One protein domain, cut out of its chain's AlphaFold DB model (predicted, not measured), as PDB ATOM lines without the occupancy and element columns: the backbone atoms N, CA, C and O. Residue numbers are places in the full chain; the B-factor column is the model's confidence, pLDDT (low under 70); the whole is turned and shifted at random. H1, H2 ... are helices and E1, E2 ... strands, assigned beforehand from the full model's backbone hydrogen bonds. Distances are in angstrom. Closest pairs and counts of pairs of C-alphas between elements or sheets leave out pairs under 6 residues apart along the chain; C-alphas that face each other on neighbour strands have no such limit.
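This is residues 100 to 202 of the 271 residues of an uncharacterized protein of Duganella sp. LX47W (UniProt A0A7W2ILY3). A long helical hairpin, H1 and H2, has a small strand hairpin, E1 and E2, at its open end, and from the link between the strands residues 110 to 115 stick out. The 103 printed residues, mostly helix by class, run E1, E2, H1, H2, with one antiparallel sheet, E1 - E2. The whole is only just loose, close to compact, with a radius of gyration of the C-alphas of 15.7 A and spans of 46 by 38 by 19 A.

E1, residues 104 to 106, and E2, residues 127 to 130, form an antiparallel hairpin; N 105 and O 128 are within hydrogen-bond range at 2.8 A. Residues 129 to 130 of E2 also pair with residues 200 to 201, antiparallel. H1, residues 137 to 163, and H2, residues 169 to 191, touch as a helical hairpin at a shallow tilt of 25 degrees, opposite ways, the closest C-alphas being Val 162 and Ala 169, 5.2 A apart. Every O i to N i+4 pair is within hydrogen-bond range in H2, and 22 of 23 in H1.

E1 spans 7.1 A from C-alpha 104 at (135.768, 198.277, 197.940), and E2 9.6 A. H1 spans 39.3 A and H2 32.2 A, to C-alpha 191 at (150.164, 195.509, 203.069).

The C-alphas of Gly 134 and Asn 165 are the two farthest apart, 47.2 A. The printed part has no cut; the E1 to E2 link is long, 20 residues. Residues 133 to 138 have pLDDT under 70.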
ATOM      1  N   VAL A 100     129.004 200.346 196.887       83.81
ATOM      2  CA  VAL A 100     129.946 199.897 197.919       83.81
ATOM      3  C   VAL A 100     129.779 198.396 198.132       83.81
ATOM      4  O   VAL A 100     128.699 197.900 198.428       83.81
ATOM      5  N   THR A 101     130.881 197.673 198.000       84.19
ATOM      6  CA  THR A 101     130.972 196.220 198.162       84.19
ATOM      7  C   THR A 101     131.826 195.877 199.384       84.19
ATOM      8  O   THR A 101     132.535 196.722 199.935       84.19
ATOM      9  N   MET A 102     131.852 194.601 199.766       83.25
ATOM     10  CA  MET A 102     132.715 194.111 200.851       83.25
ATOM     11  C   MET A 102     134.226 194.264 200.585       83.25
ATOM     12  O   MET A 102     135.014 194.227 201.533       83.25
ATOM     13  N   TRP A 103     134.625 194.450 199.323       85.31
ATOM     14  CA  TRP A 103     136.020 194.563 198.877       85.31
ATOM     15  C   TRP A 103     136.461 196.011 198.620       85.31
ATOM     16  O   TRP A 103     137.653 196.297 198.567       85.31
ATOM     17  N   GLY A 104     135.509 196.926 198.429       86.44
ATOM     18  CA  GLY A 104     135.768 198.277 197.940       86.44
ATOM     19  C   GLY A 104     134.560 198.847 197.202       86.44
ATOM     20  O   GLY A 104     133.438 198.706 197.681       86.44
ATOM     21  N   VAL A 105     134.758 199.457 196.039       86.06
ATOM     22  CA  VAL A 105     133.734 200.233 195.324       86.06
ATOM     23  C   VAL A 105     133.635 199.792 193.864       86.06
ATOM     24  O   VAL A 105     134.647 199.598 193.205       86.06
ATOM     25  N   CYS A 106     132.414 199.635 193.359       86.19
ATOM     26  CA  CYS A 106     132.122 199.307 191.966       86.19
ATOM     27  C   CYS A 106     131.610 200.546 191.220       86.19
ATOM     28  O   CYS A 106     130.667 201.180 191.698       86.19
ATOM     29  N   GLU A 107     132.194 200.847 190.056       84.69
ATOM     30  CA  GLU A 107     131.760 201.924 189.144       84.69
ATOM     31  C   GLU A 107     130.723 201.468 188.109       84.69
ATOM     32  O   GLU A 107     130.324 202.245 187.244       84.69
ATOM     33  N   HIS A 108     130.291 200.207 188.184       81.31
ATOM     34  CA  HIS A 108     129.315 199.647 187.259       81.31
ATOM     35  C   HIS A 108     127.992 200.416 187.304       81.31
ATOM     36  O   HIS A 108     127.358 200.519 188.357       81.31
ATOM     37  N   ASP A 109     127.545 200.896 186.145       81.31
ATOM     38  CA  ASP A 109     126.261 201.571 186.023       81.31
ATOM     39  C   ASP A 109     125.122 200.559 185.829       81.31
ATOM     40  O   ASP A 109     124.833 200.077 184.729       81.31
ATOM     41  N   PHE A 110     124.446 200.275 186.939       80.19
ATOM     42  CA  PHE A 110     123.324 199.343 187.001       80.19
ATOM     43  C   PHE A 110     122.062 199.829 186.271       80.19
ATOM     44  O   PHE A 110     121.126 199.044 186.109       80.19
ATOM     45  N   LEU A 111     122.002 201.094 185.828       79.06
ATOM     46  CA  LEU A 111     120.897 201.577 184.994       79.06
ATOM     47  C   LEU A 111     120.977 201.019 183.571       79.06
ATOM     48  O   LEU A 111     119.940 200.806 182.945       79.06
ATOM     49  N   PHE A 112     122.187 200.769 183.062       71.38
ATOM     50  CA  PHE A 112     122.376 200.225 181.716       71.38
ATOM     51  C   PHE A 112     122.202 198.709 181.674       71.38
ATOM     52  O   PHE A 112     121.615 198.179 180.730       71.38
ATOM     53  N   SER A 113     122.712 197.994 182.676       75.94
ATOM     54  CA  SER A 113     122.606 196.537 182.738       75.94
ATOM     55  C   SER A 113     122.810 196.016 184.156       75.94
ATOM     56  O   SER A 113     123.512 196.653 184.932       75.94
ATOM     57  N   PRO A 114     122.278 194.832 184.505       84.88
ATOM     58  CA  PRO A 114     122.740 194.122 185.689       84.88
ATOM     59  C   PRO A 114     124.207 193.680 185.534       84.88
ATOM     60  O   PRO A 114     124.712 193.502 184.425       84.88
ATOM     61  N   CYS A 115     124.876 193.456 186.666       83.00
ATOM     62  CA  CYS A 115     126.252 192.968 186.694       83.00
ATOM     63  C   CYS A 115     126.320 191.482 186.306       83.00
ATOM     64  O   CYS A 115     125.714 190.635 186.962       83.00
ATOM     65  N   ASP A 116     127.135 191.163 185.298       82.69
ATOM     66  CA  ASP A 116     127.341 189.790 184.812       82.69
ATOM     67  C   ASP A 116     128.409 189.028 185.618       82.69
ATOM     68  O   ASP A 116     128.697 187.866 185.337       82.69
ATOM     69  N   LYS A 117     129.048 189.684 186.597       79.25
ATOM     70  CA  LYS A 117     130.157 189.111 187.383       79.25
ATOM     71  C   LYS A 117     129.704 188.319 188.601       79.25
ATOM     72  O   LYS A 117     130.521 187.627 189.191       79.25
ATOM     73  N   PHE A 118     128.433 188.425 189.001       78.62
ATOM     74  CA  PHE A 118     127.820 187.615 190.066       78.62
ATOM     75  C   PHE A 118     128.663 187.460 191.351       78.62
ATOM     76  O   PHE A 118     128.668 186.406 191.978       78.62
ATOM     77  N   GLY A 119     129.372 188.514 191.767       81.88
ATOM     78  CA  GLY A 119     130.200 188.505 192.980       81.88
ATOM     79  C   GLY A 119     131.697 188.278 192.756       81.88
ATOM     80  O   GLY A 119     132.459 188.433 193.710       81.88
ATOM     81  N   ASP A 120     132.146 188.037 191.519       86.38
ATOM     82  CA  ASP A 120     133.569 187.995 191.148       86.38
ATOM     83  C   ASP A 120     134.186 189.406 191.020       86.38
ATOM     84  O   ASP A 120     134.826 189.788 190.038       86.38
ATOM     85  N   CYS A 121     133.936 190.244 192.028       86.56
ATOM     86  CA  CYS A 121     134.342 191.647 192.034       86.56
ATOM     87  C   CYS A 121     135.867 191.812 192.006       86.56
ATOM     88  O   CYS A 121     136.353 192.763 191.407       86.56
ATOM     89  N   LEU A 122     136.621 190.890 192.618       87.19
ATOM     90  CA  LEU A 122     138.086 190.955 192.674       87.19
ATOM     91  C   LEU A 122     138.732 190.738 191.300       87.19
ATOM     92  O   LEU A 122     139.859 191.198 191.091       87.19
ATOM     93  N   ASN A 123     138.019 190.102 190.360       84.38
ATOM     94  CA  ASN A 123     138.465 189.971 188.978       84.38
ATOM     95  C   ASN A 123     137.982 191.085 188.038       84.38
ATOM     96  O   ASN A 123     138.614 191.317 187.003       84.38
ATOM     97  N   CYS A 124     136.944 191.823 188.427       83.06
ATOM     98  CA  CYS A 124     136.310 192.841 187.598       83.06
ATOM     99  C   CYS A 124     137.209 194.073 187.365       83.06
ATOM    100  O   CYS A 124     137.886 194.545 188.279       83.06
ATOM    101  N   VAL A 125     137.189 194.632 186.147       82.56
ATOM    102  CA  VAL A 125     137.862 195.909 185.821       82.56
ATOM    103  C   VAL A 125     137.141 197.133 186.371       82.56
ATOM    104  O   VAL A 125     137.772 198.157 186.588       82.56
ATOM    105  N   GLU A 126     135.835 197.056 186.592       82.75
ATOM    106  CA  GLU A 126     135.009 198.183 187.061       82.75
ATOM    107  C   GLU A 126     135.033 198.317 188.593       82.75
ATOM    108  O   GLU A 126     134.332 199.136 189.186       82.75
ATOM    109  N   HIS A 127     135.820 197.477 189.263       87.31
ATOM    110  CA  HIS A 127     135.914 197.437 190.712       87.31
ATOM    111  C   HIS A 127     137.244 198.015 191.201       87.31
ATOM    112  O   HIS A 127     138.311 197.723 190.661       87.31
ATOM    113  N   TYR A 128     137.162 198.829 192.250       87.44
ATOM    114  CA  TYR A 128     138.293 199.397 192.970       87.44
ATOM    115  C   TYR A 128     138.334 198.821 194.377       87.44
ATOM    116  O   TYR A 128     137.366 198.922 195.136       87.44
ATOM    117  N   CYS A 129     139.483 198.291 194.775       87.44
ATOM    118  CA  CYS A 129     139.746 197.979 196.172       87.44
ATOM    119  C   CYS A 129     140.109 199.269 196.907       87.44
ATOM    120  O   CYS A 129     140.927 200.047 196.429       87.44
ATOM    121  N   VAL A 130     139.513 199.505 198.072       83.25
ATOM    122  CA  VAL A 130     139.843 200.676 198.895       83.25
ATOM    123  C   VAL A 130     140.715 200.216 200.048       83.25
ATOM    124  O   VAL A 130     140.277 199.397 200.858       83.25
ATOM    125  N   LYS A 131     141.937 200.740 200.123       83.25
ATOM    126  CA  LYS A 131     142.786 200.591 201.303       83.25
ATOM    127  C   LYS A 131     142.361 201.643 202.314       83.25
ATOM    128  O   LYS A 131     142.433 202.810 201.973       83.25
ATOM    129  N   GLY A 132     141.943 201.288 203.524       70.62
ATOM    130  CA  GLY A 132     141.908 202.266 204.619       70.62
ATOM    131  C   GLY A 132     140.866 203.395 204.557       70.62
ATOM    132  O   GLY A 132     141.240 204.505 204.214       70.62
ATOM    133  N   ALA A 133     139.607 203.208 204.944       53.59
ATOM    134  CA  ALA A 133     138.708 204.314 205.290       53.59
ATOM    135  C   ALA A 133     137.806 204.111 206.541       53.59
ATOM    136  O   ALA A 133     136.870 204.883 206.740       53.59
ATOM    137  N   GLY A 134     138.043 203.125 207.416       54.00
ATOM    138  CA  GLY A 134     137.300 202.960 208.674       54.00
ATOM    139  C   GLY A 134     137.562 201.646 209.422       54.00
ATOM    140  O   GLY A 134     138.349 200.809 209.001       54.00
ATOM    141  N   ALA A 135     136.836 201.412 210.523       51.50
ATOM    142  CA  ALA A 135     136.956 200.214 211.379       51.50
ATOM    143  C   ALA A 135     136.811 198.850 210.649       51.50
ATOM    144  O   ALA A 135     137.067 197.808 211.237       51.50
ATOM    145  N   SER A 136     136.433 198.864 209.367       51.84
ATOM    146  CA  SER A 136     136.233 197.714 208.480       51.84
ATOM    147  C   SER A 136     137.418 197.398 207.549       51.84
ATOM    148  O   SER A 136     137.305 196.492 206.727       51.84
ATOM    149  N   ASP A 137     138.542 198.123 207.610       56.66
ATOM    150  CA  ASP A 137     139.663 197.905 206.670       56.66
ATOM    151  C   ASP A 137     140.571 196.741 207.021       56.66
ATOM    152  O   ASP A 137     140.991 196.018 206.119       56.66
ATOM    153  N   LEU A 138     140.828 196.529 208.315       60.22
ATOM    154  CA  LEU A 138     141.443 195.286 208.782       60.22
ATOM    155  C   LEU A 138     140.592 194.108 208.303       60.22
ATOM    156  O   LEU A 138     141.105 193.189 207.675       60.22
ATOM    157  N   GLU A 139     139.265 194.226 208.412       72.88
ATOM    158  CA  GLU A 139     138.360 193.201 207.903       72.88
ATOM    159  C   GLU A 139     138.437 193.023 206.377       72.88
ATOM    160  O   GLU A 139     138.234 191.916 205.896       72.88
ATOM    161  N   ARG A 140     138.711 194.067 205.576       82.00
ATOM    162  CA  ARG A 140     138.863 193.925 204.111       82.00
ATOM    163  C   ARG A 140     140.093 193.101 203.771       82.00
ATOM    164  O   ARG A 140     139.981 192.145 203.006       82.00
ATOM    165  N   LEU A 141     141.239 193.468 204.342       87.00
ATOM    166  CA  LEU A 141     142.485 192.737 204.140       87.00
ATOM    167  C   LEU A 141     142.346 191.297 204.639       87.00
ATOM    168  O   LEU A 141     142.696 190.368 203.915       87.00
ATOM    169  N   ASP A 142     141.758 191.103 205.819       88.38
ATOM    170  CA  ASP A 142     141.527 189.779 206.397       88.38
ATOM    171  C   ASP A 142     140.582 188.936 205.535       88.38
ATOM    172  O   ASP A 142     140.854 187.761 205.292       88.38
ATOM    173  N   ARG A 143     139.511 189.527 204.987       88.75
ATOM    174  CA  ARG A 143     138.625 188.839 204.035       88.75
ATOM    175  C   ARG A 143     139.366 188.448 202.757       88.75
ATOM    176  O   ARG A 143     139.170 187.339 202.270       88.75
ATOM    177  N   ILE A 144     140.219 189.318 202.209       91.06
ATOM    178  CA  ILE A 144     140.995 189.015 200.992       91.06
ATOM    179  C   ILE A 144     142.019 187.910 201.278       91.06
ATOM    180  O   ILE A 144     142.143 186.975 200.490       91.06
ATOM    181  N   LYS A 145     142.696 187.955 202.431       93.25
ATOM    182  CA  LYS A 145     143.597 186.887 202.894       93.25
ATOM    183  C   LYS A 145     142.857 185.568 203.098       93.25
ATOM    184  O   LYS A 145     143.365 184.514 202.720       93.25
ATOM    185  N   PHE A 146     141.643 185.615 203.642       93.81
ATOM    186  CA  PHE A 146     140.794 184.439 203.778       93.81
ATOM    187  C   PHE A 146     140.465 183.831 202.408       93.81
ATOM    188  O   PHE A 146     140.665 182.630 202.220       93.81
ATOM    189  N   VAL A 147     140.051 184.651 201.435       93.50
ATOM    190  CA  VAL A 147     139.803 184.200 200.053       93.50
ATOM    191  C   VAL A 147     141.068 183.611 199.434       93.50
ATOM    192  O   VAL A 147     141.006 182.518 198.879       93.50
ATOM    193  N   LEU A 148     142.225 184.264 199.588       94.94
ATOM    194  CA  LEU A 148     143.504 183.739 199.110       94.94
ATOM    195  C   LEU A 148     143.786 182.347 199.691       94.94
ATOM    196  O   LEU A 148     144.071 181.423 198.936       94.94
ATOM    197  N   SER A 149     143.612 182.158 201.002       96.75
ATOM    198  CA  SER A 149     143.827 180.855 201.645       96.75
ATOM    199  C   SER A 149     142.877 179.758 201.143       96.75
ATOM    200  O   SER A 149     143.233 178.578 201.141       96.75
ATOM    201  N   ALA A 150     141.661 180.125 200.725       96.38
ATOM    202  CA  ALA A 150     140.708 179.198 200.125       96.38
ATOM    203  C   ALA A 150     141.143 178.819 198.701       96.38
ATOM    204  O   ALA A 150     141.253 177.632 198.398       96.38
ATOM    205  N   VAL A 151     141.499 179.808 197.878       95.88
ATOM    206  CA  VAL A 151     141.985 179.603 196.503       95.88
ATOM    207  C   VAL A 151     143.267 178.769 196.481       95.88
ATOM    208  O   VAL A 151     143.436 177.911 195.622       95.88
ATOM    209  N   GLU A 152     144.168 178.939 197.450       97.06
ATOM    210  CA  GLU A 152     145.371 178.105 197.556       97.06
ATOM    211  C   GLU A 152     145.050 176.621 197.752       97.06
ATOM    212  O   GLU A 152     145.690 175.761 197.143       97.06
ATOM    213  N   LYS A 153     144.022 176.308 198.547       97.19
ATOM    214  CA  LYS A 153     143.544 174.929 198.704       97.19
ATOM    215  C   LYS A 153     142.934 174.411 197.405       97.19
ATOM    216  O   LYS A 153     143.191 173.263 197.046       97.19
ATOM    217  N   GLU A 154     142.173 175.242 196.696       95.75
ATOM    218  CA  GLU A 154     141.585 174.883 195.400       95.75
ATOM    219  C   GLU A 154     142.653 174.606 194.340       95.75
ATOM    220  O   GLU A 154     142.528 173.629 193.607       95.75
ATOM    221  N   VAL A 155     143.733 175.391 194.291       96.81
ATOM    222  CA  VAL A 155     144.870 175.146 193.389       96.81
ATOM    223  C   VAL A 155     145.523 173.798 193.697       96.81
ATOM    224  O   VAL A 155     145.752 173.016 192.781       96.81
ATOM    225  N   ILE A 156     145.766 173.473 194.972       97.00
ATOM    226  CA  ILE A 156     146.343 172.172 195.362       97.00
ATOM    227  C   ILE A 156     145.434 171.012 194.933       97.00
ATOM    228  O   ILE A 156     145.913 170.006 194.409       97.00
ATOM    229  N   GLN A 157     144.123 171.141 195.152       95.75
ATOM    230  CA  GLN A 157     143.145 170.137 194.728       95.75
ATOM    231  C   GLN A 157     143.099 170.002 193.204       95.75
ATOM    232  O   GLN A 157     143.072 168.886 192.690       95.75
ATOM    233  N   ALA A 158     143.140 171.124 192.486       95.75
ATOM    234  CA  ALA A 158     143.157 171.155 191.032       95.75
ATOM    235  C   ALA A 158     144.409 170.473 190.466       95.75
ATOM    236  O   ALA A 158     144.290 169.692 189.529       95.75
ATOM    237  N   THR A 159     145.585 170.696 191.062       96.50
ATOM    238  CA  THR A 159     146.830 170.025 190.662       96.50
ATOM    239  C   THR A 159     146.713 168.508 190.790       96.50
ATOM    240  O   THR A 159     147.001 167.800 189.831       96.50
ATOM    241  N   ARG A 160     146.198 168.003 191.919       96.62
ATOM    242  CA  ARG A 160     145.956 166.559 192.100       96.62
ATOM    243  C   ARG A 160     144.954 166.017 191.084       96.62
ATOM    244  O   ARG A 160     145.183 164.982 190.477       96.62
ATOM    245  N   ALA A 161     143.872 166.750 190.825       95.06
ATOM    246  CA  ALA A 161     142.882 166.346 189.830       95.06
ATOM    247  C   ALA A 161     143.455 166.302 188.399       95.06
ATOM    248  O   ALA A 161     142.988 165.504 187.586       95.06
ATOM    249  N   VAL A 162     144.453 167.138 188.088       95.94
ATOM    250  CA  VAL A 162     145.207 167.067 186.827       95.94
ATOM    251  C   VAL A 162     146.091 165.820 186.786       95.94
ATOM    252  O   VAL A 162     146.104 165.144 185.761       95.94
ATOM    253  N   GLU A 163     146.784 165.487 187.880       95.38
ATOM    254  CA  GLU A 163     147.580 164.251 188.001       95.38
ATOM    255  C   GLU A 163     146.708 162.995 187.817       95.38
ATOM    256  O   GLU A 163     147.095 162.062 187.112       95.38
ATOM    257  N   ASP A 164     145.484 163.026 188.348       95.44
ATOM    258  CA  ASP A 164     144.472 161.974 188.202       95.44
ATOM    259  C   ASP A 164     143.818 161.929 186.800       95.44
ATOM    260  O   ASP A 164     142.919 161.123 186.558       95.44
ATOM    261  N   ASN A 165     144.249 162.777 185.854       93.62
ATOM    262  CA  ASN A 165     143.691 162.913 184.501       93.62
ATOM    263  C   ASN A 165     142.179 163.219 184.456       93.62
ATOM    264  O   ASN A 165     141.476 162.811 183.525       93.62
ATOM    265  N   ASN A 166     141.659 163.983 185.422       93.56
ATOM    266  CA  ASN A 166     140.259 164.400 185.389       93.56
ATOM    267  C   ASN A 166     139.996 165.394 184.238       93.56
ATOM    268  O   ASN A 166     140.675 166.425 184.133       93.56
ATOM    269  N   PRO A 167     138.975 165.155 183.390       90.69
ATOM    270  CA  PRO A 167     138.640 166.057 182.295       90.69
ATOM    271  C   PRO A 167     138.329 167.474 182.790       90.69
ATOM    272  O   PRO A 167     137.497 167.675 183.670       90.69
ATOM    273  N   GLY A 168     138.984 168.477 182.203       90.38
ATOM    274  CA  GLY A 168     138.755 169.889 182.532       90.38
ATOM    275  C   GLY A 168     139.532 170.417 183.743       90.38
ATOM    276  O   GLY A 168     139.580 171.637 183.920       90.38
ATOM    277  N   ALA A 169     140.213 169.555 184.508       93.69
ATOM    278  CA  ALA A 169     141.018 169.971 185.657       93.69
ATOM    279  C   ALA A 169     142.134 170.955 185.266       93.69
ATOM    280  O   ALA A 169     142.382 171.921 185.981       93.69
ATOM    281  N   SER A 170     142.744 170.789 184.085       94.25
ATOM    282  CA  SER A 170     143.821 171.670 183.609       94.25
ATOM    283  C   SER A 170     143.354 173.113 183.397       94.25
ATOM    284  O   SER A 170     144.046 174.045 183.792       94.25
ATOM    285  N   LYS A 171     142.156 173.309 182.823       93.25
ATOM    286  CA  LYS A 171     141.576 174.651 182.624       93.25
ATOM    287  C   LYS A 171     141.223 175.307 183.953       93.25
ATOM    288  O   LYS A 171     141.437 176.501 184.130       93.25
ATOM    289  N   TRP A 172     140.679 174.525 184.883       93.81
ATOM    290  CA  TRP A 172     140.378 175.012 186.224       93.81
ATOM    291  C   TRP A 172     141.656 175.439 186.957       93.81
ATOM    292  O   TRP A 172     141.709 176.544 187.492       93.81
ATOM    293  N   LEU A 173     142.706 174.611 186.906       95.44
ATOM    294  CA  LEU A 173     144.013 174.919 187.485       95.44
ATOM    295  C   LEU A 173     144.604 176.206 186.902       95.44
ATOM    296  O   LEU A 173     145.100 177.039 187.658       95.44
ATOM    297  N   GLU A 174     144.530 176.396 185.585       93.19
ATOM    298  CA  GLU A 174     144.993 177.622 184.929       93.19
ATOM    299  C   GLU A 174     144.253 178.861 185.462       93.19
ATOM    300  O   GLU A 174     144.890 179.828 185.892       93.19
ATOM    301  N   SER A 175     142.917 178.822 185.486       90.88
ATOM    302  CA  SER A 175     142.088 179.927 185.981       90.88
ATOM    303  C   SER A 175     142.368 180.244 187.451       90.88
ATOM    304  O   SER A 175     142.597 181.404 187.796       90.88
ATOM    305  N   GLN A 176     142.423 179.222 188.309       94.06
ATOM    306  CA  GLN A 176     142.696 179.406 189.736       94.06
ATOM    307  C   GLN A 176     144.125 179.887 189.997       94.06
ATOM    308  O   GLN A 176     144.347 180.712 190.881       94.06
ATOM    309  N   SER A 177     145.100 179.458 189.191       93.31
ATOM    310  CA  SER A 177     146.483 179.939 189.294       93.31
ATOM    311  C   SER A 177     146.590 181.429 188.963       93.31
ATOM    312  O   SER A 177     147.256 182.174 189.685       93.31
ATOM    313  N   LYS A 178     145.889 181.889 187.915       90.94
ATOM    314  CA  LYS A 178     145.806 183.318 187.568       90.94
ATOM    315  C   LYS A 178     145.127 184.119 188.678       90.94
ATOM    316  O   LYS A 178     145.628 185.174 189.065       90.94
ATOM    317  N   TYR A 179     144.026 183.602 189.224       90.88
ATOM    318  CA  TYR A 179     143.313 184.267 190.309       90.88
ATOM    319  C   TYR A 179     144.162 184.361 191.585       90.88
ATOM    320  O   TYR A 179     144.284 185.437 192.170       90.88
ATOM    321  N   ARG A 180     144.856 183.277 191.956       93.88
ATOM    322  CA  ARG A 180     145.817 183.254 193.068       93.88
ATOM    323  C   ARG A 180     146.909 184.307 192.897       93.88
ATOM    324  O   ARG A 180     147.171 185.059 193.832       93.88
ATOM    325  N   ALA A 181     147.541 184.373 191.724       91.88
ATOM    326  CA  ALA A 181     148.597 185.347 191.450       91.88
ATOM    327  C   ALA A 181     148.094 186.785 191.647       91.88
ATOM    328  O   ALA A 181     148.747 187.589 192.311       91.88
ATOM    329  N   ARG A 182     146.884 187.080 191.159       89.75
ATOM    330  CA  ARG A 182     146.242 188.386 191.328       89.75
ATOM    331  C   ARG A 182     145.962 188.723 192.790       89.75
ATOM    332  O   ARG A 182     146.232 189.845 193.212       89.75
ATOM    333  N   LEU A 183     145.442 187.773 193.566       91.69
ATOM    334  CA  LEU A 183     145.190 187.972 194.995       91.69
ATOM    335  C   LEU A 183     146.490 188.234 195.765       91.69
ATOM    336  O   LEU A 183     146.505 189.115 196.618       91.69
ATOM    337  N   ILE A 184     147.586 187.546 195.431       93.31
ATOM    338  CA  ILE A 184     148.908 187.799 196.027       93.31
ATOM    339  C   ILE A 184     149.372 189.225 195.727       93.31
ATOM    340  O   ILE A 184     149.781 189.939 196.640       93.31
ATOM    341  N   THR A 185     149.264 189.670 194.471       91.69
ATOM    342  CA  THR A 185     149.588 191.052 194.097       91.69
ATOM    343  C   THR A 185     148.733 192.054 194.870       91.69
ATOM    344  O   THR A 185     149.257 193.030 195.399       91.69
ATOM    345  N   LEU A 186     147.424 191.809 194.974       90.69
ATOM    346  CA  LEU A 186     146.507 192.694 195.685       90.69
ATOM    347  C   LEU A 186     146.826 192.775 197.183       90.69
ATOM    348  O   LEU A 186     146.860 193.874 197.732       90.69
ATOM    349  N   VAL A 187     147.089 191.639 197.834       91.62
ATOM    350  CA  VAL A 187     147.495 191.596 199.247       91.62
ATOM    351  C   VAL A 187     148.802 192.360 199.447       91.62
ATOM    352  O   VAL A 187     148.860 193.191 200.346       91.62
ATOM    353  N   GLY A 188     149.793 192.175 198.570       91.69
ATOM    354  CA  GLY A 188     151.058 192.912 198.642       91.69
ATOM    355  C   GLY A 188     150.873 194.431 198.577       91.69
ATOM    356  O   GLY A 188     151.447 195.153 199.384       91.69
ATOM    357  N   ILE A 189     150.007 194.925 197.684       90.38
ATOM    358  CA  ILE A 189     149.690 196.363 197.583       90.38
ATOM    359  C   ILE A 189     148.967 196.866 198.845       90.38
ATOM    360  O   ILE A 189     149.191 197.989 199.304       90.38
ATOM    361  N   LEU A 190     148.070 196.056 199.410       87.38
ATOM    362  CA  LEU A 190     147.324 196.429 200.611       87.38
ATOM    363  C   LEU A 190     148.199 196.429 201.873       87.38
ATOM    364  O   LEU A 190     147.957 197.246 202.759       87.38
ATOM    365  N   GLU A 191     149.211 195.567 201.952       89.44
ATOM    366  CA  GLU A 191     150.164 195.509 203.069       89.44
ATOM    367  C   GLU A 191     151.265 196.574 202.983       89.44
ATOM    368  O   GLU A 191     151.772 196.997 204.018       89.44
ATOM    369  N   ASP A 192     151.596 197.055 201.784       90.38
ATOM    370  CA  ASP A 192     152.669 198.031 201.569       90.38
ATOM    371  C   ASP A 192     152.389 199.378 202.255       90.38
ATOM    372  O   ASP A 192     151.480 200.112 201.866       90.38
ATOM    373  N   GLU A 193     153.190 199.746 203.255       87.75
ATOM    374  CA  GLU A 193     153.077 201.014 203.988       87.75
ATOM    375  C   GLU A 193     153.207 202.258 203.092       87.75
ATOM    376  O   GLU A 193     152.699 203.321 203.453       87.75
ATOM    377  N   ALA A 194     153.818 202.139 201.906       89.94
ATOM    378  CA  ALA A 194     153.927 203.235 200.947       89.94
ATOM    379  C   ALA A 194     152.568 203.653 200.356       89.94
ATOM    380  O   ALA A 194     152.409 204.797 199.919       89.94
ATOM    381  N   VAL A 195     151.576 202.756 200.339       86.50
ATOM    382  CA  VAL A 195     150.234 203.065 199.830       86.50
ATOM    383  C   VAL A 195     149.410 203.728 200.941       86.50
ATOM    384  O   VAL A 195     149.139 203.071 201.955       86.50
ATOM    385  N   PRO A 196     148.970 204.992 200.766       84.31
ATOM    386  CA  PRO A 196     148.264 205.729 201.806       84.31
ATOM    387  C   PRO A 196     146.895 205.114 202.116       84.31
ATOM    388  O   PRO A 196     146.242 204.519 201.256       84.31
ATOM    389  N   GLN A 197     146.430 205.307 203.351       83.00
ATOM    390  CA  GLN A 197     145.046 205.002 203.707       83.00
ATOM    391  C   GLN A 197     144.110 205.927 202.905       83.00
ATOM    392  O   GLN A 197     144.371 207.116 202.742       83.00
ATOM    393  N   GLY A 198     143.039 205.362 202.376       78.50
ATOM    394  CA  GLY A 198     142.069 205.952 201.461       78.50
ATOM    395  C   GLY A 198     142.355 205.645 199.991       78.50
ATOM    396  O   GLY A 198     141.559 206.025 199.132       78.50
ATOM    397  N   ALA A 199     143.472 204.981 199.673       84.25
ATOM    398  CA  ALA A 199     143.869 204.734 198.292       84.25
ATOM    399  C   ALA A 199     142.887 203.805 197.561       84.25
ATOM    400  O   ALA A 199     142.537 202.726 198.044       84.25
ATOM    401  N   LEU A 200     142.500 204.220 196.352       86.00
ATOM    402  CA  LEU A 200     141.755 203.404 195.399       86.00
ATOM    403  C   LEU A 200     142.748 202.592 194.564       86.00
ATOM    404  O   LEU A 200     143.557 203.147 193.822       86.00
ATOM    405  N   ILE A 201     142.684 201.273 194.687       86.69
ATOM    406  CA  ILE A 201     143.586 200.322 194.045       86.69
ATOM    407  C   ILE A 201     142.815 199.584 192.955       86.69
ATOM    408  O   ILE A 201     141.808 198.928 193.221       86.69
ATOM    409  N   LYS A 202     143.329 199.651 191.726       83.94
ATOM    410  CA  LYS A 202     142.842 198.885 190.576       83.94
ATOM    411  C   LYS A 202     143.990 198.013 190.061       83.94
ATOM    412  O   LYS A 202     144.911 198.552 189.443       83.94
TER     413      LYS A 202